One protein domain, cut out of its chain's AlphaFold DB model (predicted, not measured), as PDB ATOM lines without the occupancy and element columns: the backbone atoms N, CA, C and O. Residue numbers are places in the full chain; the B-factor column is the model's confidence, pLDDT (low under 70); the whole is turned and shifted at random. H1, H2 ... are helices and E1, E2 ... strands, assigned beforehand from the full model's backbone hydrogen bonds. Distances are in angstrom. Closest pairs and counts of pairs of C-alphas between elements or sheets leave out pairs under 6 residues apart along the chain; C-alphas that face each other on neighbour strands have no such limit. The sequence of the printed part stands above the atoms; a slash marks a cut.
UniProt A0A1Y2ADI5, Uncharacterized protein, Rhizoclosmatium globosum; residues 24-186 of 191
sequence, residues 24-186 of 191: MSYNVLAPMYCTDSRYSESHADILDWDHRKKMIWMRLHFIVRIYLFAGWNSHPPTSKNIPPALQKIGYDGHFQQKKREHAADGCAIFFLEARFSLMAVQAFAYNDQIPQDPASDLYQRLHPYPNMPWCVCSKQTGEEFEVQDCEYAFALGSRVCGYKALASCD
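AT A GLANCE: This is residues 24 to 186 of the 191 residues of an uncharacterized protein of Rhizoclosmatium globosum (UniProt A0A1Y2ADI5). Two small strand layers stand face to face as a sandwich: the sheet E1 E3 E2 makes one, and E4 and E5 make the other, which the hairpin E6 and E7 prolongs side by side beyond E5. H1 and H2 lie well away from the sandwich in a wide loop on the side of E1 E3 E2 away from E4 and E5, while H4 and H5 make a small head off one end of E4 and E5. The printed part has 163 residues, under half of them in named elements, along the chain H1 H2 E1 H3 E2 E3 E4 H4 H5 E5 E6 E7; the class is mixed, helices and strands, and the sheets are antiparallel. It is compact, with a radius of gyration of the C-alphas of 17.1 A, and spans 50 by 45 by 29 A.

HOW THE PARTS SIT: Residues 24 to 25 pair, parallel, with residues 67 to 68 of E1, residues 66 to 70. H1, residues 44 to 47, is close but not clearly touching H2, residues 49 to 59; the C-alphas of Ile 46 and Arg 52 are closest, 6.7 A apart. E1, H3, residues 84 to 87, and E2, residues 91 to 97, form a split strand-helix-strand unit, two strands running the same way with E3, residues 106 to 112, between them; its crossover is right-handed. H3 is on this sheet at a height of 7.1 A over it. E1 and E3 are antiparallel at 171 degrees, with N 67 and O 110 at 2.8 A. E2 and E3 form a hairpin, with N 94 and O 109 at 2.8 A. E4, residues 117 to 123, is antiparallel to E5, residues 149 to 154, with N 152 and O 120 at 2.9 A. Across the sandwich the closest C-alphas of E2 and E5, Gln 96 and Pro 149, are 6.1 A apart. H4, residues 126 to 129, only just touches H5, residues 137 to 142, with 3 pairs of C-alphas within 8 A, the closest those of Asn 127 and Leu 142 at 6.6 A. The C-alphas of Val 152 in E5 and Glu 162 in E6, residues 161 to 164, are 4.8 A apart. E6 and E7, residues 182 to 185, form a hairpin, with N 162 and O 184 at 2.9 A. In H2 and H5 every O i to N i+4 pair is within hydrogen-bond range; H1, H3 and H4 are too short for one.

IN THESE COORDINATES: H1 begins at C-alpha 44 (138.571, 216.988, 259.740). H2 is 15.2 A long, E2 19.3 A, E3 20.1 A, E4 17.5 A and E5 16.4 A. E7 ends at C-alpha 185 (173.865, 223.828, 284.836).

THE WHOLE: The C-alphas of Lys 88 and Ala 135, the two farthest apart, are 51.4 A from each other. The printed part has no cut; its long links are E1 to H3 and E6 to E7. The mean pLDDT of the printed part is 71.5, and 57 residues are under 70, among them residues 146 to 159 and 165 to 186.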
ATOM      1  N   MET A  24     164.112 222.914 271.796       84.44
ATOM      2  CA  MET A  24     162.761 223.210 271.316       84.44
ATOM      3  C   MET A  24     161.753 222.612 272.291       84.44
ATOM      4  O   MET A  24     161.748 221.403 272.465       84.44
ATOM      5  N   SER A  25     160.870 223.430 272.867       82.81
ATOM      6  CA  SER A  25     159.672 222.953 273.571       82.81
ATOM      7  C   SER A  25     158.435 223.194 272.707       82.81
ATOM      8  O   SER A  25     158.271 224.281 272.140       82.81
ATOM      9  N   TYR A  26     157.606 222.163 272.528       83.38
ATOM     10  CA  TYR A  26     156.451 222.204 271.635       83.38
ATOM     11  C   TYR A  26     155.341 221.238 272.077       83.38
ATOM     12  O   TYR A  26     155.514 220.025 272.025       83.38
ATOM     13  N   ASN A  27     154.166 221.753 272.456       84.00
ATOM     14  CA  ASN A  27     152.987 220.898 272.620       84.00
ATOM     15  C   ASN A  27     152.462 220.477 271.235       84.00
ATOM     16  O   ASN A  27     152.150 221.333 270.404       84.00
ATOM     17  N   VAL A  28     152.372 219.168 270.992       81.31
ATOM     18  CA  VAL A  28     151.970 218.585 269.696       81.31
ATOM     19  C   VAL A  28     150.458 218.360 269.547       81.31
ATOM     20  O   VAL A  28     150.015 217.886 268.501       81.31
ATOM     21  N   LEU A  29     149.671 218.722 270.567       82.69
ATOM     22  CA  LEU A  29     148.224 218.517 270.691       82.69
ATOM     23  C   LEU A  29     147.826 217.037 270.553       82.69
ATOM     24  O   LEU A  29     147.536 216.548 269.457       82.69
ATOM     25  N   ALA A  30     147.761 216.323 271.683       80.88
ATOM     26  CA  ALA A  30     147.371 214.911 271.702       80.88
ATOM     27  C   ALA A  30     146.023 214.681 270.974       80.88
ATOM     28  O   ALA A  30     145.096 215.475 271.167       80.88
ATOM     29  N   PRO A  31     145.863 213.593 270.186       81.50
ATOM     30  CA  PRO A  31     144.656 213.330 269.392       81.50
ATOM     31  C   PRO A  31     143.338 213.467 270.157       81.50
ATOM     32  O   PRO A  31     142.405 214.083 269.662       81.50
ATOM     33  N   MET A  32     143.288 212.991 271.402       79.50
ATOM     34  CA  MET A  32     142.095 213.042 272.255       79.50
ATOM     35  C   MET A  32     141.605 214.453 272.629       79.50
ATOM     36  O   MET A  32     140.476 214.597 273.087       79.50
ATOM     37  N   TYR A  33     142.433 215.492 272.475       81.38
ATOM     38  CA  TYR A  33     142.019 216.885 272.686       81.38
ATOM     39  C   TYR A  33     141.597 217.582 271.388       81.38
ATOM     40  O   TYR A  33     141.088 218.701 271.435       81.38
ATOM     41  N   CYS A  34     141.821 216.936 270.243       83.00
ATOM     42  CA  CYS A  34     141.575 217.452 268.906       83.00
ATOM     43  C   CYS A  34     140.145 217.099 268.465       83.00
ATOM     44  O   CYS A  34     139.937 216.265 267.593       83.00
ATOM     45  N   THR A  35     139.154 217.684 269.143       79.62
ATOM     46  CA  THR A  35     137.726 217.434 268.888       79.62
ATOM     47  C   THR A  35     137.105 218.536 268.035       79.62
ATOM     48  O   THR A  35     137.409 219.715 268.231       79.62
ATOM     49  N   ASP A  36     136.152 218.180 267.170       77.12
ATOM     50  CA  ASP A  36     135.406 219.134 266.330       77.12
ATOM     51  C   ASP A  36     134.726 220.236 267.161       77.12
ATOM     52  O   ASP A  36     134.654 221.388 266.754       77.12
ATOM     53  N   SER A  37     134.300 219.917 268.387       83.06
ATOM     54  CA  SER A  37     133.727 220.878 269.340       83.06
ATOM     55  C   SER A  37     134.699 221.961 269.830       83.06
ATOM     56  O   SER A  37     134.253 222.987 270.338       83.06
ATOM     57  N   ARG A  38     136.015 221.738 269.719       82.12
ATOM     58  CA  ARG A  38     137.074 222.696 270.086       82.12
ATOM     59  C   ARG A  38     137.727 223.355 268.874       82.12
ATOM     60  O   ARG A  38     138.291 224.435 269.017       82.12
ATOM     61  N   TYR A  39     137.663 222.709 267.712       86.50
ATOM     62  CA  TYR A  39     138.336 223.120 266.479       86.50
ATOM     63  C   TYR A  39     137.363 223.167 265.288       86.50
ATOM     64  O   TYR A  39     137.729 222.806 264.174       86.50
ATOM     65  N   SER A  40     136.131 223.631 265.513       85.50
ATOM     66  CA  SER A  40     135.022 223.606 264.539       85.50
ATOM     67  C   SER A  40     135.272 224.392 263.245       85.50
ATOM     68  O   SER A  40     134.605 224.152 262.245       85.50
ATOM     69  N   GLU A  41     136.227 225.323 263.250       87.19
ATOM     70  CA  GLU A  41     136.663 226.080 262.066       87.19
ATOM     71  C   GLU A  41     137.696 225.320 261.205       87.19
ATOM     72  O   GLU A  41     138.101 225.803 260.148       87.19
ATOM     73  N   SER A  42     138.161 224.147 261.647       85.38
ATOM     74  CA  SER A  42     139.161 223.325 260.952       85.38
ATOM     75  C   SER A  42     138.525 222.127 260.247       85.38
ATOM     76  O   SER A  42     137.611 221.496 260.767       85.38
ATOM     77  N   HIS A  43     139.044 221.771 259.068       84.81
ATOM     78  CA  HIS A  43     138.591 220.582 258.341       84.81
ATOM     79  C   HIS A  43     139.080 219.297 259.028       84.81
ATOM     80  O   HIS A  43     140.230 219.243 259.469       84.81
ATOM     81  N   ALA A  44     138.251 218.249 259.059       82.31
ATOM     82  CA  ALA A  44     138.571 216.988 259.740       82.31
ATOM     83  C   ALA A  44     139.900 216.366 259.260       82.31
ATOM     84  O   ALA A  44     140.711 215.939 260.080       82.31
ATOM     85  N   ASP A  45     140.195 216.428 257.955       84.94
ATOM     86  CA  ASP A  45     141.451 215.918 257.370       84.94
ATOM     87  C   ASP A  45     142.714 216.634 257.887       84.94
ATOM     88  O   ASP A  45     143.817 216.099 257.809       84.94
ATOM     89  N   ILE A  46     142.566 217.863 258.398       85.00
ATOM     90  CA  ILE A  46     143.649 218.669 258.983       85.00
ATOM     91  C   ILE A  46     143.790 218.367 260.485       85.00
ATOM     92  O   ILE A  46     144.875 218.526 261.047       85.00
ATOM     93  N   LEU A  47     142.711 217.926 261.139       84.88
ATOM     94  CA  LEU A  47     142.690 217.496 262.542       84.88
ATOM     95  C   LEU A  47     143.132 216.033 262.724       84.88
ATOM     96  O   LEU A  47     143.556 215.658 263.825       84.88
ATOM     97  N   ASP A  48     143.117 215.234 261.652       85.19
ATOM     98  CA  ASP A  48     143.657 213.874 261.631       85.19
ATOM     99  C   ASP A  48     145.081 213.794 262.217       85.19
ATOM    100  O   ASP A  48     145.935 214.669 262.028       85.19
ATOM    101  N   TRP A  49     145.341 212.722 262.966       83.25
ATOM    102  CA  TRP A  49     146.609 212.553 263.664       83.25
ATOM    103  C   TRP A  49     147.770 212.280 262.715       83.25
ATOM    104  O   TRP A  49     148.831 212.870 262.911       83.25
ATOM    105  N   ASP A  50     147.609 211.438 261.694       83.44
ATOM    106  CA  ASP A  50     148.716 211.106 260.796       83.44
ATOM    107  C   ASP A  50     149.059 212.285 259.873       83.44
ATOM    108  O   ASP A  50     150.246 212.562 259.646       83.44
ATOM    109  N   HIS A  51     148.058 213.068 259.450       85.31
ATOM    110  CA  HIS A  51     148.273 214.360 258.800       85.31
ATOM    111  C   HIS A  51     149.071 215.320 259.696       85.31
ATOM    112  O   HIS A  51     150.149 215.791 259.307       85.31
ATOM    113  N   ARG A  52     148.601 215.589 260.925       86.25
ATOM    114  CA  ARG A  52     149.285 216.517 261.846       86.25
ATOM    115  C   ARG A  52     150.681 216.041 262.212       86.25
ATOM    116  O   ARG A  52     151.615 216.835 262.174       86.25
ATOM    117  N   LYS A  53     150.856 214.752 262.496       81.19
ATOM    118  CA  LYS A  53     152.147 214.119 262.793       81.19
ATOM    119  C   LYS A  53     153.146 214.349 261.662       81.19
ATOM    120  O   LYS A  53     154.263 214.783 261.934       81.19
ATOM    121  N   LYS A  54     152.752 214.152 260.398       83.00
ATOM    122  CA  LYS A  54     153.597 214.466 259.231       83.00
ATOM    123  C   LYS A  54     154.006 215.945 259.198       83.00
ATOM    124  O   LYS A  54     155.181 216.244 258.992       83.00
ATOM    125  N   MET A  55     153.071 216.860 259.450       83.81
ATOM    126  CA  MET A  55     153.342 218.304 259.468       83.81
ATOM    127  C   MET A  55     154.239 218.733 260.642       83.81
ATOM    128  O   MET A  55     155.110 219.585 260.462       83.81
ATOM    129  N   ILE A  56     154.089 218.107 261.814       83.50
ATOM    130  CA  ILE A  56     154.974 218.282 262.976       83.50
ATOM    131  C   ILE A  56     156.399 217.856 262.605       83.50
ATOM    132  O   ILE A  56     157.322 218.656 262.767       83.50
ATOM    133  N   TRP A  57     156.580 216.660 262.026       78.31
ATOM    134  CA  TRP A  57     157.887 216.175 261.561       78.31
ATOM    135  C   TRP A  57     158.549 217.127 260.564       78.31
ATOM    136  O   TRP A  57     159.724 217.446 260.719       78.31
ATOM    137  N   MET A  58     157.793 217.647 259.592       79.31
ATOM    138  CA  MET A  58     158.292 218.634 258.624       79.31
ATOM    139  C   MET A  58     158.689 219.979 259.256       79.31
ATOM    140  O   MET A  58     159.387 220.767 258.617       79.31
ATOM    141  N   ARG A  59     158.246 220.280 260.485       77.88
ATOM    142  CA  ARG A  59     158.571 221.529 261.192       77.88
ATOM    143  C   ARG A  59     159.788 221.410 262.114       77.88
ATOM    144  O   ARG A  59     160.374 222.442 262.464       77.88
ATOM    145  N   LEU A  60     160.185 220.194 262.493       76.94
ATOM    146  CA  LEU A  60     161.361 219.971 263.333       76.94
ATOM    147  C   LEU A  60     162.637 220.345 262.571       76.94
ATOM    148  O   LEU A  60     162.881 219.886 261.459       76.94
ATOM    149  N   HIS A  61     163.451 221.208 263.172       69.50
ATOM    150  CA  HIS A  61     164.714 221.645 262.585       69.50
ATOM    151  C   HIS A  61     165.854 220.790 263.130       69.50
ATOM    152  O   HIS A  61     166.203 220.928 264.298       69.50
ATOM    153  N   PHE A  62     166.512 220.010 262.269       66.25
ATOM    154  CA  PHE A  62     167.614 219.095 262.619       66.25
ATOM    155  C   PHE A  62     168.838 219.731 263.326       66.25
ATOM    156  O   PHE A  62     169.745 219.014 263.733       66.25
ATOM    157  N   ILE A  63     168.879 221.061 263.470       66.88
ATOM    158  CA  ILE A  63     169.927 221.827 264.174       66.88
ATOM    159  C   ILE A  63     169.640 221.942 265.690       66.88
ATOM    160  O   ILE A  63     170.548 222.216 266.487       66.88
ATOM    161  N   VAL A  64     168.379 221.749 266.101       76.94
ATOM    162  CA  VAL A  64     167.996 221.542 267.508       76.94
ATOM    163  C   VAL A  64     168.770 220.336 268.047       76.94
ATOM    164  O   VAL A  64     169.159 219.465 267.280       76.94
ATOM    165  N   ARG A  65     169.069 220.302 269.348       77.06
ATOM    166  CA  ARG A  65     169.780 219.169 269.971       77.06
ATOM    167  C   ARG A  65     168.987 218.517 271.101       77.06
ATOM    168  O   ARG A  65     169.296 217.381 271.444       77.06
ATOM    169  N   ILE A  66     167.982 219.216 271.642       74.31
ATOM    170  CA  ILE A  66     166.997 218.671 272.581       74.31
ATOM    171  C   ILE A  66     165.590 219.104 272.148       74.31
ATOM    172  O   ILE A  66     165.332 220.298 271.985       74.31
ATOM    173  N   TYR A  67     164.684 218.146 271.970       76.88
ATOM    174  CA  TYR A  67     163.253 218.379 271.786       76.88
ATOM    175  C   TYR A  67     162.497 217.991 273.054       76.88
ATOM    176  O   TYR A  67     162.743 216.925 273.610       76.88
ATOM    177  N   LEU A  68     161.551 218.832 273.452       78.12
ATOM    178  CA  LEU A  68     160.619 218.638 274.553       78.12
ATOM    179  C   LEU A  68     159.205 218.684 273.962       78.12
ATOM    180  O   LEU A  68     158.802 219.707 273.398       78.12
ATOM    181  N   PHE A  69     158.475 217.572 274.020       76.69
ATOM    182  CA  PHE A  69     157.131 217.455 273.456       76.69
ATOM    183  C   PHE A  69     156.099 217.122 274.526       76.69
ATOM    184  O   PHE A  69     155.992 215.972 274.950       76.69
ATOM    185  N   ALA A  70     155.267 218.103 274.867       68.44
ATOM    186  CA  ALA A  70     154.058 217.892 275.653       68.44
ATOM    187  C   ALA A  70     152.903 217.384 274.773       68.44
ATOM    188  O   ALA A  70     152.817 217.698 273.581       68.44
ATOM    189  N   GLY A  71     151.999 216.596 275.356       64.56
ATOM    190  CA  GLY A  71     150.876 216.000 274.629       64.56
ATOM    191  C   GLY A  71     151.289 214.915 273.623       64.56
ATOM    192  O   GLY A  71     150.522 214.615 272.705       64.56
ATOM    193  N   TRP A  72     152.488 214.336 273.753       70.69
ATOM    194  CA  TRP A  72     152.961 213.293 272.842       70.69
ATOM    195  C   TRP A  72     152.144 212.011 273.025       70.69
ATOM    196  O   TRP A  72     152.120 211.445 274.118       70.69
ATOM    197  N   ASN A  73     151.488 211.541 271.960       68.25
ATOM    198  CA  ASN A  73     150.819 210.242 271.952       68.25
ATOM    199  C   ASN A  73     151.736 209.189 271.325       68.25
ATOM    200  O   ASN A  73     152.125 209.296 270.157       68.25
ATOM    201  N   SER A  74     152.041 208.151 272.104       58.47
ATOM    202  CA  SER A  74     152.707 206.954 271.613       58.47
ATOM    203  C   SER A  74     151.831 205.715 271.831       58.47
ATOM    204  O   SER A  74     151.673 205.223 272.945       58.47
ATOM    205  N   HIS A  75     151.262 205.196 270.740       53.53
ATOM    206  CA  HIS A  75     150.580 203.903 270.707       53.53
ATOM    207  C   HIS A  75     151.452 202.862 269.982       53.53
ATOM    208  O   HIS A  75     151.918 203.154 268.878       53.53
ATOM    209  N   PRO A  76     151.639 201.651 270.546       51.06
ATOM    210  CA  PRO A  76     151.293 201.251 271.919       51.06
ATOM    211  C   PRO A  76     152.224 201.935 272.940       51.06
ATOM    212  O   PRO A  76     153.403 202.075 272.630       51.06
ATOM    213  N   PRO A  77     151.765 202.344 274.137       49.56
ATOM    214  CA  PRO A  77     152.611 203.049 275.102       49.56
ATOM    215  C   PRO A  77     153.707 202.134 275.664       49.56
ATOM    216  O   PRO A  77     153.431 201.173 276.379       49.56
ATOM    217  N   THR A  78     154.965 202.449 275.356       49.78
ATOM    218  CA  THR A  78     156.157 201.838 275.955       49.78
ATOM    219  C   THR A  78     157.147 202.935 276.344       49.78
ATOM    220  O   THR A  78     157.230 203.977 275.690       49.78
ATOM    221  N   SER A  79     157.932 202.700 277.395       48.84
ATOM    222  CA  SER A  79     158.914 203.663 277.919       48.84
ATOM    223  C   SER A  79     160.078 203.967 276.965       48.84
ATOM    224  O   SER A  79     160.831 204.906 277.208       48.84
ATOM    225  N   LYS A  80     160.219 203.200 275.872       53.69
ATOM    226  CA  LYS A  80     161.242 203.370 274.825       53.69
ATOM    227  C   LYS A  80     160.669 203.861 273.490       53.69
ATOM    228  O   LYS A  80     161.281 203.645 272.448       53.69
ATOM    229  N   ASN A  81     159.501 204.508 273.490       59.66
ATOM    230  CA  ASN A  81     158.824 204.992 272.278       59.66
ATOM    231  C   ASN A  81     159.473 206.233 271.636       59.66
ATOM    232  O   ASN A  81     158.811 207.230 271.332       59.66
ATOM    233  N   ILE A  82     160.774 206.149 271.372       69.12
ATOM    234  CA  ILE A  82     161.477 207.067 270.488       69.12
ATOM    235  C   ILE A  82     160.987 206.793 269.064       69.12
ATOM    236  O   ILE A  82     161.030 205.650 268.603       69.12
ATOM    237  N   PRO A  83     160.502 207.812 268.337       75.25
ATOM    238  CA  PRO A  83     160.136 207.660 266.940       75.25
ATOM    239  C   PRO A  83     161.311 207.082 266.139       75.25
ATOM    240  O   PRO A  83     162.390 207.679 266.157       75.25
ATOM    241  N   PRO A  84     161.133 205.995 265.361       77.44
ATOM    242  CA  PRO A  84     162.224 205.405 264.580       77.44
ATOM    243  C   PRO A  84     162.887 206.383 263.597       77.44
ATOM    244  O   PRO A  84     164.016 206.168 263.170       77.44
ATOM    245  N   ALA A  85     162.194 207.468 263.237       78.06
ATOM    246  CA  ALA A  85     162.749 208.580 262.471       78.06
ATOM    247  C   ALA A  85     163.821 209.375 263.243       78.06
ATOM    248  O   ALA A  85     164.826 209.730 262.640       78.06
ATOM    249  N   LEU A  86     163.632 209.616 264.549       80.56
ATOM    250  CA  LEU A  86     164.603 210.287 265.426       80.56
ATOM    251  C   LEU A  86     165.791 209.378 265.750       80.56
ATOM    252  O   LEU A  86     166.938 209.805 265.632       80.56
ATOM    253  N   GLN A  87     165.530 208.106 266.050       84.38
ATOM    254  CA  GLN A  87     166.594 207.144 266.341       84.38
ATOM    255  C   GLN A  87     167.546 206.963 265.142       84.38
ATOM    256  O   GLN A  87     168.763 206.970 265.300       84.38
ATOM    257  N   LYS A  88     167.011 206.910 263.912       85.31
ATOM    258  CA  LYS A  88     167.814 206.845 262.672       85.31
ATOM    259  C   LYS A  88     168.728 208.051 262.437       85.31
ATOM    260  O   LYS A  88     169.666 207.928 261.656       85.31
ATOM    261  N   ILE A  89     168.457 209.195 263.066       85.75
ATOM    262  CA  ILE A  89     169.290 210.405 262.980       85.75
ATOM    263  C   ILE A  89     170.096 210.665 264.266       85.75
ATOM    264  O   ILE A  89     170.624 211.762 264.442       85.75
ATOM    265  N   GLY A  90     170.216 209.663 265.150       87.75
ATOM    266  CA  GLY A  90     171.095 209.694 266.325       87.75
ATOM    267  C   GLY A  90     170.514 210.370 267.569       87.75
ATOM    268  O   GLY A  90     171.279 210.902 268.373       87.75
ATOM    269  N   TYR A  91     169.185 210.404 267.715       87.62
ATOM    270  CA  TYR A  91     168.532 210.868 268.941       87.62
ATOM    271  C   TYR A  91     168.023 209.688 269.765       87.62
ATOM    272  O   TYR A  91     167.253 208.866 269.260       87.62
ATOM    273  N   ASP A  92     168.369 209.704 271.044       85.94
ATOM    274  CA  ASP A  92     167.734 208.907 272.089       85.94
ATOM    275  C   ASP A  92     166.632 209.746 272.756       85.94
ATOM    276  O   ASP A  92     166.422 210.924 272.429       85.94
ATOM    277  N   GLY A  93     165.893 209.159 273.688       81.88
ATOM    278  CA  GLY A  93     164.937 209.910 274.477       81.88
ATOM    279  C   GLY A  93     164.126 209.107 275.472       81.88
ATOM    280  O   GLY A  93     164.093 207.879 275.479       81.88
ATOM    281  N   HIS A  94     163.411 209.853 276.299       81.31
ATOM    282  CA  HIS A  94     162.537 209.326 277.326       81.31
ATOM    283  C   HIS A  94     161.106 209.824 277.107       81.31
ATOM    284  O   HIS A  94     160.884 211.020 276.925       81.31
ATOM    285  N   PHE A  95     160.133 208.912 277.153       80.38
ATOM    286  CA  PHE A  95     158.709 209.246 277.173       80.38
ATOM    287  C   PHE A  95     158.103 208.835 278.510       80.38
ATOM    288  O   PHE A  95     158.114 207.652 278.858       80.38
ATOM    289  N   GLN A  96     157.508 209.803 279.206       79.00
ATOM    290  CA  GLN A  96     156.754 209.568 280.427       79.00
ATOM    291  C   GLN A  96     155.284 209.938 280.208       79.00
ATOM    292  O   GLN A  96     154.914 211.094 279.998       79.00
ATOM    293  N   GLN A  97     154.439 208.917 280.296       77.94
ATOM    294  CA  GLN A  97     152.982 209.003 280.231       77.94
ATOM    295  C   GLN A  97     152.414 209.683 281.489       77.94
ATOM    296  O   GLN A  97     152.951 209.505 282.589       77.94
ATOM    297  N   LYS A  98     151.313 210.437 281.355       75.06
ATOM    298  CA  LYS A  98     150.613 211.035 282.508       75.06
ATOM    299  C   LYS A  98     149.975 209.961 283.395       75.06
ATOM    300  O   LYS A  98     149.371 209.012 282.901       75.06
ATOM    301  N   LYS A  99     150.033 210.160 284.716       69.31
ATOM    302  CA  LYS A  99     149.444 209.278 285.741       69.31
ATOM    303  C   LYS A  99     147.922 209.485 285.848       69.31
ATOM    304  O   LYS A  99     147.430 210.009 286.843       69.31
ATOM    305  N   ARG A 100     147.176 209.114 284.804       68.69
ATOM    306  CA  ARG A 100     145.702 209.143 284.772       68.69
ATOM    307  C   ARG A 100     145.137 207.900 284.092       68.69
ATOM    308  O   ARG A 100     145.771 207.332 283.204       68.69
ATOM    309  N   GLU A 101     143.937 207.498 284.493       58.19
ATOM    310  CA  GLU A 101     143.221 206.397 283.851       58.19
ATOM    311  C   GLU A 101     142.992 206.724 282.362       58.19
ATOM    312  O   GLU A 101     142.652 207.854 282.007       58.19
ATOM    313  N   HIS A 102     143.280 205.761 281.482       63.88
ATOM    314  CA  HIS A 102     143.257 205.924 280.020       63.88
ATOM    315  C   HIS A 102     144.094 207.097 279.454       63.88
ATOM    316  O   HIS A 102     143.772 207.637 278.393       63.88
ATOM    317  N   ALA A 103     145.199 207.485 280.105       65.06
ATOM    318  CA  ALA A 103     146.163 208.418 279.515       65.06
ATOM    319  C   ALA A 103     146.684 207.897 278.163       65.06
ATOM    320  O   ALA A 103     147.328 206.852 278.117       65.06
ATOM    321  N   ALA A 104     146.484 208.647 277.080       68.25
ATOM    322  CA  ALA A 104     147.154 208.404 275.797       68.25
ATOM    323  C   ALA A 104     148.268 209.432 275.509       68.25
ATOM    324  O   ALA A 104     148.829 209.446 274.418       68.25
ATOM    325  N   ASP A 105     148.568 210.317 276.465       76.75
ATOM    326  CA  ASP A 105     149.513 211.426 276.337       76.75
ATOM    327  C   ASP A 105     150.563 211.450 277.462       76.75
ATOM    328  O   ASP A 105     150.436 210.807 278.510       76.75
ATOM    329  N   GLY A 106     151.614 212.230 277.234       77.62
ATOM    330  CA  GLY A 106     152.711 212.444 278.167       77.62
ATOM    331  C   GLY A 106     153.654 213.542 277.685       77.62
ATOM    332  O   GLY A 106     153.372 214.200 276.677       77.62
ATOM    333  N   CYS A 107     154.776 213.693 278.384       78.31
ATOM    334  CA  CYS A 107     155.927 214.439 277.878       78.31
ATOM    335  C   CYS A 107     156.965 213.475 277.302       78.31
ATOM    336  O   CYS A 107     157.213 212.400 277.854       78.31
ATOM    337  N   ALA A 108     157.581 213.877 276.193       80.62
ATOM    338  CA  ALA A 108     158.734 213.208 275.610       80.62
ATOM    339  C   ALA A 108     159.921 214.172 275.545       80.62
ATOM    340  O   ALA A 108     159.781 215.281 275.030       80.62
ATOM    341  N   ILE A 109     161.089 213.730 276.003       81.94
ATOM    342  CA  ILE A 109     162.361 214.422 275.797       81.94
ATOM    343  C   ILE A 109     163.196 213.597 274.827       81.94
ATOM    344  O   ILE A 109     163.458 212.427 275.094       81.94
ATOM    345  N   PHE A 110     163.642 214.204 273.729       85.00
ATOM    346  CA  PHE A 110     164.580 213.598 272.783       85.00
ATOM    347  C   PHE A 110     165.858 214.419 272.719       85.00
ATOM    348  O   PHE A 110     165.793 215.634 272.551       85.00
ATOM    349  N   PHE A 111     167.015 213.772 272.802       85.62
ATOM    350  CA  PHE A 111     168.320 214.428 272.820       85.62
ATOM    351  C   PHE A 111     169.295 213.717 271.877       85.62
ATOM    352  O   PHE A 111     169.235 212.506 271.689       85.62
ATOM    353  N   LEU A 112     170.190 214.482 271.250       87.62
ATOM    354  CA  LEU A 112     171.178 213.940 270.316       87.62
ATOM    355  C   LEU A 112     172.271 213.157 271.075       87.62
ATOM    356  O   LEU A 112     173.065 213.770 271.789       87.62
ATOM    357  N   GLU A 113     172.367 211.837 270.876       86.38
ATOM    358  CA  GLU A 113     173.315 210.938 271.576       86.38
ATOM    359  C   GLU A 113     174.780 211.366 271.398       86.38
ATOM    360  O   GLU A 113     175.589 211.308 272.320       86.38
ATOM    361  N   ALA A 114     175.126 211.883 270.215       86.88
ATOM    362  CA  ALA A 114     176.468 212.392 269.913       86.88
ATOM    363  C   ALA A 114     176.859 213.644 270.731       86.88
ATOM    364  O   ALA A 114     177.996 214.116 270.650       86.88
ATOM    365  N   ARG A 115     175.911 214.229 271.472       82.38
ATOM    366  CA  ARG A 115     176.107 215.394 272.337       82.38
ATOM    367  C   ARG A 115     175.784 215.119 273.799       82.38
ATOM    368  O   ARG A 115     176.446 215.736 274.619       82.38
ATOM    369  N   PHE A 116     174.814 214.254 274.099       84.81
ATOM    370  CA  PHE A 116     174.182 214.118 275.414       84.81
ATOM    371  C   PHE A 116     173.913 212.654 275.788       84.81
ATOM    372  O   PHE A 116     173.778 211.799 274.918       84.81
ATOM    373  N   SER A 117     173.798 212.370 277.088       82.44
ATOM    374  CA  SER A 117     173.590 211.023 277.628       82.44
ATOM    375  C   SER A 117     172.693 211.077 278.864       82.44
ATOM    376  O   SER A 117     173.090 211.645 279.886       82.44
ATOM    377  N   LEU A 118     171.511 210.463 278.795       81.19
ATOM    378  CA  LEU A 118     170.570 210.403 279.915       81.19
ATOM    379  C   LEU A 118     171.226 209.779 281.156       81.19
ATOM    380  O   LEU A 118     171.705 208.649 281.098       81.19
ATOM    381  N   MET A 119     171.228 210.516 282.270       79.69
ATOM    382  CA  MET A 119     171.772 210.040 283.548       79.69
ATOM    383  C   MET A 119     170.668 209.632 284.522       79.69
ATOM    384  O   MET A 119     170.764 208.564 285.124       79.69
ATOM    385  N   ALA A 120     169.606 210.432 284.652       76.94
ATOM    386  CA  ALA A 120     168.491 210.123 285.539       76.94
ATOM    387  C   ALA A 120     167.146 210.587 284.964       76.94
ATOM    388  O   ALA A 120     167.046 211.565 284.226       76.94
ATOM    389  N   VAL A 121     166.080 209.889 285.348       76.62
ATOM    390  CA  VAL A 121     164.694 210.297 285.095       76.62
ATOM    391  C   VAL A 121     164.007 210.415 286.447       76.62
ATOM    392  O   VAL A 121     164.073 209.482 287.245       76.62
ATOM    393  N   GLN A 122     163.351 211.545 286.707       74.44
ATOM    394  CA  GLN A 122     162.672 211.823 287.972       74.44
ATOM    395  C   GLN A 122     161.237 212.291 287.712       74.44
ATOM    396  O   GLN A 122     160.915 213.475 287.762       74.44
ATOM    397  N   ALA A 123     160.358 211.343 287.394       73.88
ATOM    398  CA  ALA A 123     158.951 211.634 287.172       73.88
ATOM    399  C   ALA A 123     158.173 211.672 288.496       73.88
ATOM    400  O   ALA A 123     158.146 210.687 289.233       73.88
ATOM    401  N   PHE A 124     157.466 212.774 288.746       71.31
ATOM    402  CA  PHE A 124     156.554 212.927 289.881       71.31
ATOM    403  C   PHE A 124     155.161 213.329 289.380       71.31
ATOM    404  O   PHE A 124     155.030 213.982 288.348       71.31
ATOM    405  N   ALA A 125     154.102 212.967 290.101       73.75
ATOM    406  CA  ALA A 125     152.793 213.587 289.906       73.75
ATOM    407  C   ALA A 125     152.579 214.640 290.997       73.75
ATOM    408  O   ALA A 125     152.792 214.342 292.169       73.75
ATOM    409  N   TYR A 126     152.104 215.840 290.652       72.06
ATOM    410  CA  TYR A 126     151.757 216.884 291.625       72.06
ATOM    411  C   TYR A 126     150.757 216.369 292.674       72.06
ATOM    412  O   TYR A 126     150.877 216.704 293.848       72.06
ATOM    413  N   ASN A 127     149.845 215.473 292.279       73.44
ATOM    414  CA  ASN A 127     148.921 214.775 293.177       73.44
ATOM    415  C   ASN A 127     149.619 213.975 294.289       73.44
ATOM    416  O   ASN A 127     149.052 213.843 295.367       73.44
ATOM    417  N   ASP A 128     150.826 213.459 294.047       76.56
ATOM    418  CA  ASP A 128     151.610 212.712 295.040       76.56
ATOM    419  C   ASP A 128     152.406 213.657 295.970       76.56
ATOM    420  O   ASP A 128     152.948 213.213 296.978       76.56
ATOM    421  N   GLN A 129     152.503 214.952 295.629       77.88
ATOM    422  CA  GLN A 129     153.304 215.969 296.335       77.88
ATOM    423  C   GLN A 129     152.471 216.911 297.223       77.88
ATOM    424  O   GLN A 129     153.026 217.715 297.971       77.88
ATOM    425  N   ILE A 130     151.140 216.844 297.140       79.38
ATOM    426  CA  ILE A 130     150.218 217.628 297.976       79.38
ATOM    427  C   ILE A 130     149.807 216.846 299.237       79.38
ATOM    428  O   ILE A 130     149.846 215.612 299.231       79.38
ATOM    429  N   PRO A 131     149.384 217.519 300.326       83.69
ATOM    430  CA  PRO A 131     148.834 216.847 301.500       83.69
ATOM    431  C   PRO A 131     147.623 215.995 301.116       83.69
ATOM    432  O   PRO A 131     146.690 216.508 300.508       83.69
ATOM    433  N   GLN A 132     147.608 214.719 301.501       84.38
ATOM    434  CA  GLN A 132     146.523 213.770 301.188       84.38
ATOM    435  C   GLN A 132     145.307 213.917 302.127       84.38
ATOM    436  O   GLN A 132     144.632 212.942 302.445       84.38
ATOM    437  N   ASP A 133     145.057 215.136 302.610       87.62
ATOM    438  CA  ASP A 133     143.925 215.480 303.470       87.62
ATOM    439  C   ASP A 133     142.810 216.120 302.623       87.62
ATOM    440  O   ASP A 133     142.999 217.238 302.130       87.62
ATOM    441  N   PRO A 134     141.634 215.475 302.476       85.69
ATOM    442  CA  PRO A 134     140.495 216.034 301.750       85.69
ATOM    443  C   PRO A 134     139.987 217.388 302.269       85.69
ATOM    444  O   PRO A 134     139.312 218.101 301.522       85.69
ATOM    445  N   ALA A 135     140.293 217.765 303.515       86.88
ATOM    446  CA  ALA A 135     139.948 219.073 304.073       86.88
ATOM    447  C   ALA A 135     140.920 220.198 303.655       86.88
ATOM    448  O   ALA A 135     140.613 221.375 303.850       86.88
ATOM    449  N   SER A 136     142.070 219.869 303.057       87.69
ATOM    450  CA  SER A 136     143.057 220.852 302.605       87.69
ATOM    451  C   SER A 136     142.607 221.577 301.330       87.69
ATOM    452  O   SER A 136     142.313 220.939 300.317       87.69
ATOM    453  N   ASP A 137     142.662 222.916 301.333       83.62
ATOM    454  CA  ASP A 137     142.476 223.753 300.130       83.62
ATOM    455  C   ASP A 137     143.383 223.296 298.974       83.62
ATOM    456  O   ASP A 137     142.955 223.203 297.822       83.62
ATOM    457  N   LEU A 138     144.631 222.929 299.291       78.50
ATOM    458  CA  LEU A 138     145.605 222.490 298.297       78.50
ATOM    459  C   LEU A 138     145.218 221.139 297.677       78.50
ATOM    460  O   LEU A 138     145.350 220.970 296.465       78.50
ATOM    461  N   TYR A 139     144.687 220.208 298.478       82.50
ATOM    462  CA  TYR A 139     144.159 218.937 297.979       82.50
ATOM    463  C   TYR A 139     142.953 219.170 297.069       82.50
ATOM    464  O   TYR A 139     142.970 218.754 295.913       82.50
ATOM    465  N   GLN A 140     141.944 219.907 297.540       82.00
ATOM    466  CA  GLN A 140     140.714 220.164 296.780       82.00
ATOM    467  C   GLN A 140     140.986 220.841 295.429       82.00
ATOM    468  O   GLN A 140     140.318 220.540 294.438       82.00
ATOM    469  N   ARG A 141     141.989 221.725 295.369       78.06
ATOM    470  CA  ARG A 141     142.346 222.471 294.155       78.06
ATOM    471  C   ARG A 141     143.276 221.727 293.203       78.06
ATOM    472  O   ARG A 141     143.199 221.996 292.006       78.06
ATOM    473  N   LEU A 142     144.164 220.855 293.690       74.56
ATOM    474  CA  LEU A 142     145.206 220.225 292.862       74.56
ATOM    475  C   LEU A 142     145.019 218.720 292.638       74.56
ATOM    476  O   LEU A 142     145.347 218.250 291.552       74.56
ATOM    477  N   HIS A 143     144.430 217.976 293.581       76.50
ATOM    478  CA  HIS A 143     144.172 216.537 293.433       76.50
ATOM    479  C   HIS A 143     143.396 216.158 292.147       76.50
ATOM    480  O   HIS A 143     143.696 215.117 291.561       76.50
ATOM    481  N   PRO A 144     142.456 216.971 291.616       73.75
ATOM    482  CA  PRO A 144     141.802 216.666 290.339       73.75
ATOM    483  C   PRO A 144     142.711 216.711 289.092       73.75
ATOM    484  O   PRO A 144     142.251 216.344 288.011       73.75
ATOM    485  N   TYR A 145     143.967 217.173 289.194       70.38
ATOM    486  CA  TYR A 145     144.797 217.550 288.040       70.38
ATOM    487  C   TYR A 145     146.149 216.802 287.940       70.38
ATOM    488  O   TYR A 145     147.215 217.415 288.064       70.38
ATOM    489  N   PRO A 146     146.149 215.497 287.598       63.09
ATOM    490  CA  PRO A 146     147.358 214.670 287.529       63.09
ATOM    491  C   PRO A 146     148.297 215.034 286.362       63.09
ATOM    492  O   PRO A 146     148.079 214.645 285.214       63.09
ATOM    493  N   ASN A 147     149.383 215.743 286.673       63.12
ATOM    494  CA  ASN A 147     150.532 216.096 285.815       63.12
ATOM    495  C   ASN A 147     151.773 216.212 286.752       63.12
ATOM    496  O   ASN A 147     151.563 216.256 287.960       63.12
ATOM    497  N   MET A 148     153.052 216.249 286.361       61.31
ATOM    498  CA  MET A 148     153.717 215.920 285.094       61.31
ATOM    499  C   MET A 148     155.131 215.361 285.400       61.31
ATOM    500  O   MET A 148     155.757 215.875 286.325       61.31
ATOM    501  N   PRO A 149     155.678 214.394 284.628       50.88
ATOM    502  CA  PRO A 149     157.116 214.154 284.495       50.88
ATOM    503  C   PRO A 149     158.053 215.352 284.655       50.88
ATOM    504  O   PRO A 149     157.815 216.428 284.121       50.88
ATOM    505  N   TRP A 150     159.203 215.058 285.247       52.62
ATOM    506  CA  TRP A 150     160.458 215.791 285.139       52.62
ATOM    507  C   TRP A 150     161.537 214.747 284.767       52.62
ATOM    508  O   TRP A 150     161.335 213.534 284.893       52.62
ATOM    509  N   CYS A 151     162.642 215.174 284.168       53.28
ATOM    510  CA  CYS A 151     163.700 214.309 283.654       53.28
ATOM    511  C   CYS A 151     165.039 215.060 283.707       53.28
ATOM    512  O   CYS A 151     165.058 216.283 283.580       53.28
ATOM    513  N   VAL A 152     166.152 214.345 283.894       52.12
ATOM    514  CA  VAL A 152     167.479 214.943 284.109       52.12
ATOM    515  C   VAL A 152     168.452 214.428 283.048       52.12
ATOM    516  O   VAL A 152     169.132 213.404 283.184       52.12
ATOM    517  N   CYS A 153     168.476 215.139 281.924       56.69
ATOM    518  CA  CYS A 153     169.363 214.853 280.804       56.69
ATOM    519  C   CYS A 153     170.714 215.553 280.988       56.69
ATOM    520  O   CYS A 153     170.820 216.723 280.657       56.69
ATOM    521  N   SER A 154     171.746 214.819 281.406       55.12
ATOM    522  CA  SER A 154     173.151 215.216 281.207       55.12
ATOM    523  C   SER A 154     173.547 214.941 279.733       55.12
ATOM    524  O   SER A 154     172.759 214.391 278.962       55.12
ATOM    525  N   LYS A 155     174.712 215.267 279.169       58.62
ATOM    526  CA  LYS A 155     176.037 215.672 279.656       58.62
ATOM    527  C   LYS A 155     176.744 216.364 278.496       58.62
ATOM    528  O   LYS A 155     176.622 215.856 277.388       58.62
ATOM    529  N   GLN A 156     177.608 217.359 278.703       50.50
ATOM    530  CA  GLN A 156     178.764 217.478 277.800       50.50
ATOM    531  C   GLN A 156     180.028 217.934 278.537       50.50
ATOM    532  O   GLN A 156     179.979 218.708 279.483       50.50
ATOM    533  N   THR A 157     181.184 217.391 278.141       52.28
ATOM    534  CA  THR A 157     182.519 217.706 278.701       52.28
ATOM    535  C   THR A 157     182.736 217.490 280.210       52.28
ATOM    536  O   THR A 157     183.809 217.810 280.702       52.28
ATOM    537  N   GLY A 158     181.796 216.857 280.919       59.62
ATOM    538  CA  GLY A 158     181.885 216.636 282.372       59.62
ATOM    539  C   GLY A 158     181.085 217.643 283.197       59.62
ATOM    540  O   GLY A 158     181.069 217.530 284.413       59.62
ATOM    541  N   GLU A 159     180.400 218.575 282.536       67.44
ATOM    542  CA  GLU A 159     179.382 219.423 283.152       67.44
ATOM    543  C   GLU A 159     178.038 218.683 283.097       67.44
ATOM    544  O   GLU A 159     177.653 218.139 282.049       67.44
ATOM    545  N   GLU A 160     177.354 218.639 284.239       71.62
ATOM    546  CA  GLU A 160     175.980 218.165 284.348       71.62
ATOM    547  C   GLU A 160     175.023 219.329 284.092       71.62
ATOM    548  O   GLU A 160     175.278 220.480 284.455       71.62
ATOM    549  N   PHE A 161     173.921 219.026 283.422       71.69
ATOM    550  CA  PHE A 161     172.824 219.958 283.248       71.69
ATOM    551  C   PHE A 161     171.510 219.205 283.391       71.69
ATOM    552  O   PHE A 161     171.438 217.982 283.257       71.69
ATOM    553  N   GLU A 162     170.465 219.961 283.668       72.69
ATOM    554  CA  GLU A 162     169.118 219.460 283.842       72.69
ATOM    555  C   GLU A 162     168.203 220.019 282.752       72.69
ATOM    556  O   GLU A 162     168.389 221.154 282.316       72.69
ATOM    557  N   VAL A 163     167.208 219.240 282.307       72.00
ATOM    558  CA  VAL A 163     166.211 219.702 281.328       72.00
ATOM    559  C   VAL A 163     164.804 219.309 281.750       72.00
ATOM    560  O   VAL A 163     164.349 218.192 281.511       72.00
ATOM    561  N   GLN A 164     164.093 220.263 282.339       71.81
ATOM    562  CA  GLN A 164     162.728 220.069 282.817       71.81
ATOM    563  C   GLN A 164     161.718 220.367 281.695       71.81
ATOM    564  O   GLN A 164     161.858 221.383 281.012       71.81
ATOM    565  N   ASP A 165     160.688 219.530 281.523       69.56
ATOM    566  CA  ASP A 165     159.539 219.807 280.642       69.56
ATOM    567  C   ASP A 165     158.224 219.558 281.382       69.56
ATOM    568  O   ASP A 165     157.930 218.433 281.779       69.56
ATOM    569  N   CYS A 166     157.429 220.615 281.553       67.00
ATOM    570  CA  CYS A 166     156.202 220.600 282.346       67.00
ATOM    571  C   CYS A 166     155.038 221.234 281.570       67.00
ATOM    572  O   CYS A 166     155.111 222.401 281.175       67.00
ATOM    573  N   GLU A 167     153.929 220.502 281.437       66.19
ATOM    574  CA  GLU A 167     152.613 221.031 281.051       66.19
ATOM    575  C   GLU A 167     151.752 221.109 282.319       66.19
ATOM    576  O   GLU A 167     151.534 220.110 283.010       66.19
ATOM    577  N   TYR A 168     151.290 222.314 282.643       65.69
ATOM    578  CA  TYR A 168     150.449 222.564 283.812       65.69
ATOM    579  C   TYR A 168     148.963 222.351 283.487       65.69
ATOM    580  O   TYR A 168     148.547 222.305 282.328       65.69
ATOM    581  N   ALA A 169     148.141 222.224 284.528       58.88
ATOM    582  CA  ALA A 169     146.714 221.959 284.392       58.88
ATOM    583  C   ALA A 169     145.951 223.096 283.685       58.88
ATOM    584  O   ALA A 169     145.988 224.253 284.105       58.88
ATOM    585  N   PHE A 170     145.170 222.748 282.660       56.84
ATOM    586  CA  PHE A 170     144.270 223.679 281.978       56.84
ATOM    587  C   PHE A 170     142.958 223.866 282.754       56.84
ATOM    588  O   PHE A 170     141.948 223.224 282.460       56.84
ATOM    589  N   ALA A 171     142.951 224.772 283.733       46.62
ATOM    590  CA  ALA A 171     141.716 225.216 284.373       46.62
ATOM    591  C   ALA A 171     140.951 226.197 283.461       46.62
ATOM    592  O   ALA A 171     141.450 227.276 283.131       46.62
ATOM    593  N   LEU A 172     139.719 225.844 283.080       38.75
ATOM    594  CA  LEU A 172     138.794 226.735 282.370       38.75
ATOM    595  C   LEU A 172     138.460 227.952 283.254       38.75
ATOM    596  O   LEU A 172     137.594 227.871 284.118       38.75
ATOM    597  N   GLY A 173     139.150 229.076 283.032       38.84
ATOM    598  CA  GLY A 173     138.838 230.367 283.660       38.84
ATOM    599  C   GLY A 173     140.004 231.118 284.314       38.84
ATOM    600  O   GLY A 173     139.846 232.302 284.596       38.84
ATOM    601  N   SER A 174     141.181 230.502 284.505       30.36
ATOM    602  CA  SER A 174     142.311 231.146 285.207       30.36
ATOM    603  C   SER A 174     143.619 231.115 284.414       30.36
ATOM    604  O   SER A 174     144.031 230.088 283.881       30.36
ATOM    605  N   ARG A 175     144.290 232.273 284.338       32.62
ATOM    606  CA  ARG A 175     145.450 232.537 283.466       32.62
ATOM    607  C   ARG A 175     146.768 231.950 283.995       32.62
ATOM    608  O   ARG A 175     147.692 232.700 284.293       32.62
ATOM    609  N   VAL A 176     146.886 230.626 284.060       30.27
ATOM    610  CA  VAL A 176     148.185 229.946 284.250       30.27
ATOM    611  C   VAL A 176     148.416 228.951 283.114       30.27
ATOM    612  O   VAL A 176     148.523 227.746 283.309       30.27
ATOM    613  N   CYS A 177     148.485 229.478 281.890       31.83
ATOM    614  CA  CYS A 177     149.091 228.753 280.780       31.83
ATOM    615  C   CYS A 177     150.604 228.965 280.871       31.83
ATOM    616  O   CYS A 177     151.092 230.070 280.635       31.83
ATOM    617  N   GLY A 178     151.328 227.919 281.257       38.19
ATOM    618  CA  GLY A 178     152.781 227.914 281.326       38.19
ATOM    619  C   GLY A 178     153.326 226.641 280.697       38.19
ATOM    620  O   GLY A 178     152.783 225.563 280.912       38.19
ATOM    621  N   TYR A 179     154.414 226.785 279.951       43.25
ATOM    622  CA  TYR A 179     155.359 225.710 279.672       43.25
ATOM    623  C   TYR A 179     156.699 226.238 280.137       43.25
ATOM    624  O   TYR A 179     157.114 227.316 279.699       43.25
ATOM    625  N   LYS A 180     157.347 225.530 281.058       43.72
ATOM    626  CA  LYS A 180     158.644 225.946 281.579       43.72
ATOM    627  C   LYS A 180     159.681 224.903 281.201       43.72
ATOM    628  O   LYS A 180     159.935 223.977 281.957       43.72
ATOM    629  N   ALA A 181     160.274 225.094 280.025       47.59
ATOM    630  CA  ALA A 181     161.547 224.473 279.710       47.59
ATOM    631  C   ALA A 181     162.618 225.162 280.566       47.59
ATOM    632  O   ALA A 181     162.971 226.314 280.303       47.59
ATOM    633  N   LEU A 182     163.074 224.494 281.622       50.84
ATOM    634  CA  LEU A 182     164.237 224.930 282.390       50.84
ATOM    635  C   LEU A 182     165.452 224.141 281.927       50.84
ATOM    636  O   LEU A 182     165.400 222.916 281.879       50.84
ATOM    637  N   ALA A 183     166.522 224.868 281.616       48.97
ATOM    638  CA  ALA A 183     167.860 224.320 281.516       48.97
ATOM    639  C   ALA A 183     168.745 225.041 282.534       48.97
ATOM    640  O   ALA A 183     168.942 226.255 282.427       48.97
ATOM    641  N   SER A 184     169.232 224.300 283.521       47.06
ATOM    642  CA  SER A 184     170.199 224.749 284.524       47.06
ATOM    643  C   SER A 184     171.449 223.885 284.424       47.06
ATOM    644  O   SER A 184     171.357 222.676 284.224       47.06
ATOM    645  N   CYS A 185     172.613 224.518 284.553       42.91
ATOM    646  CA  CYS A 185     173.865 223.828 284.836       42.91
ATOM    647  C   CYS A 185     174.149 224.045 286.320       42.91
ATOM    648  O   CYS A 185     174.329 225.197 286.727       42.91
ATOM    649  N   ASP A 186     174.183 222.976 287.107       42.09
ATOM    650  CA  ASP A 186     174.602 223.071 288.501       42.09
ATOM    651  C   ASP A 186     176.132 223.153 288.543       42.09
ATOM    652  O   ASP A 186     176.837 222.230 288.139       42.09
TER     653      ASP A 186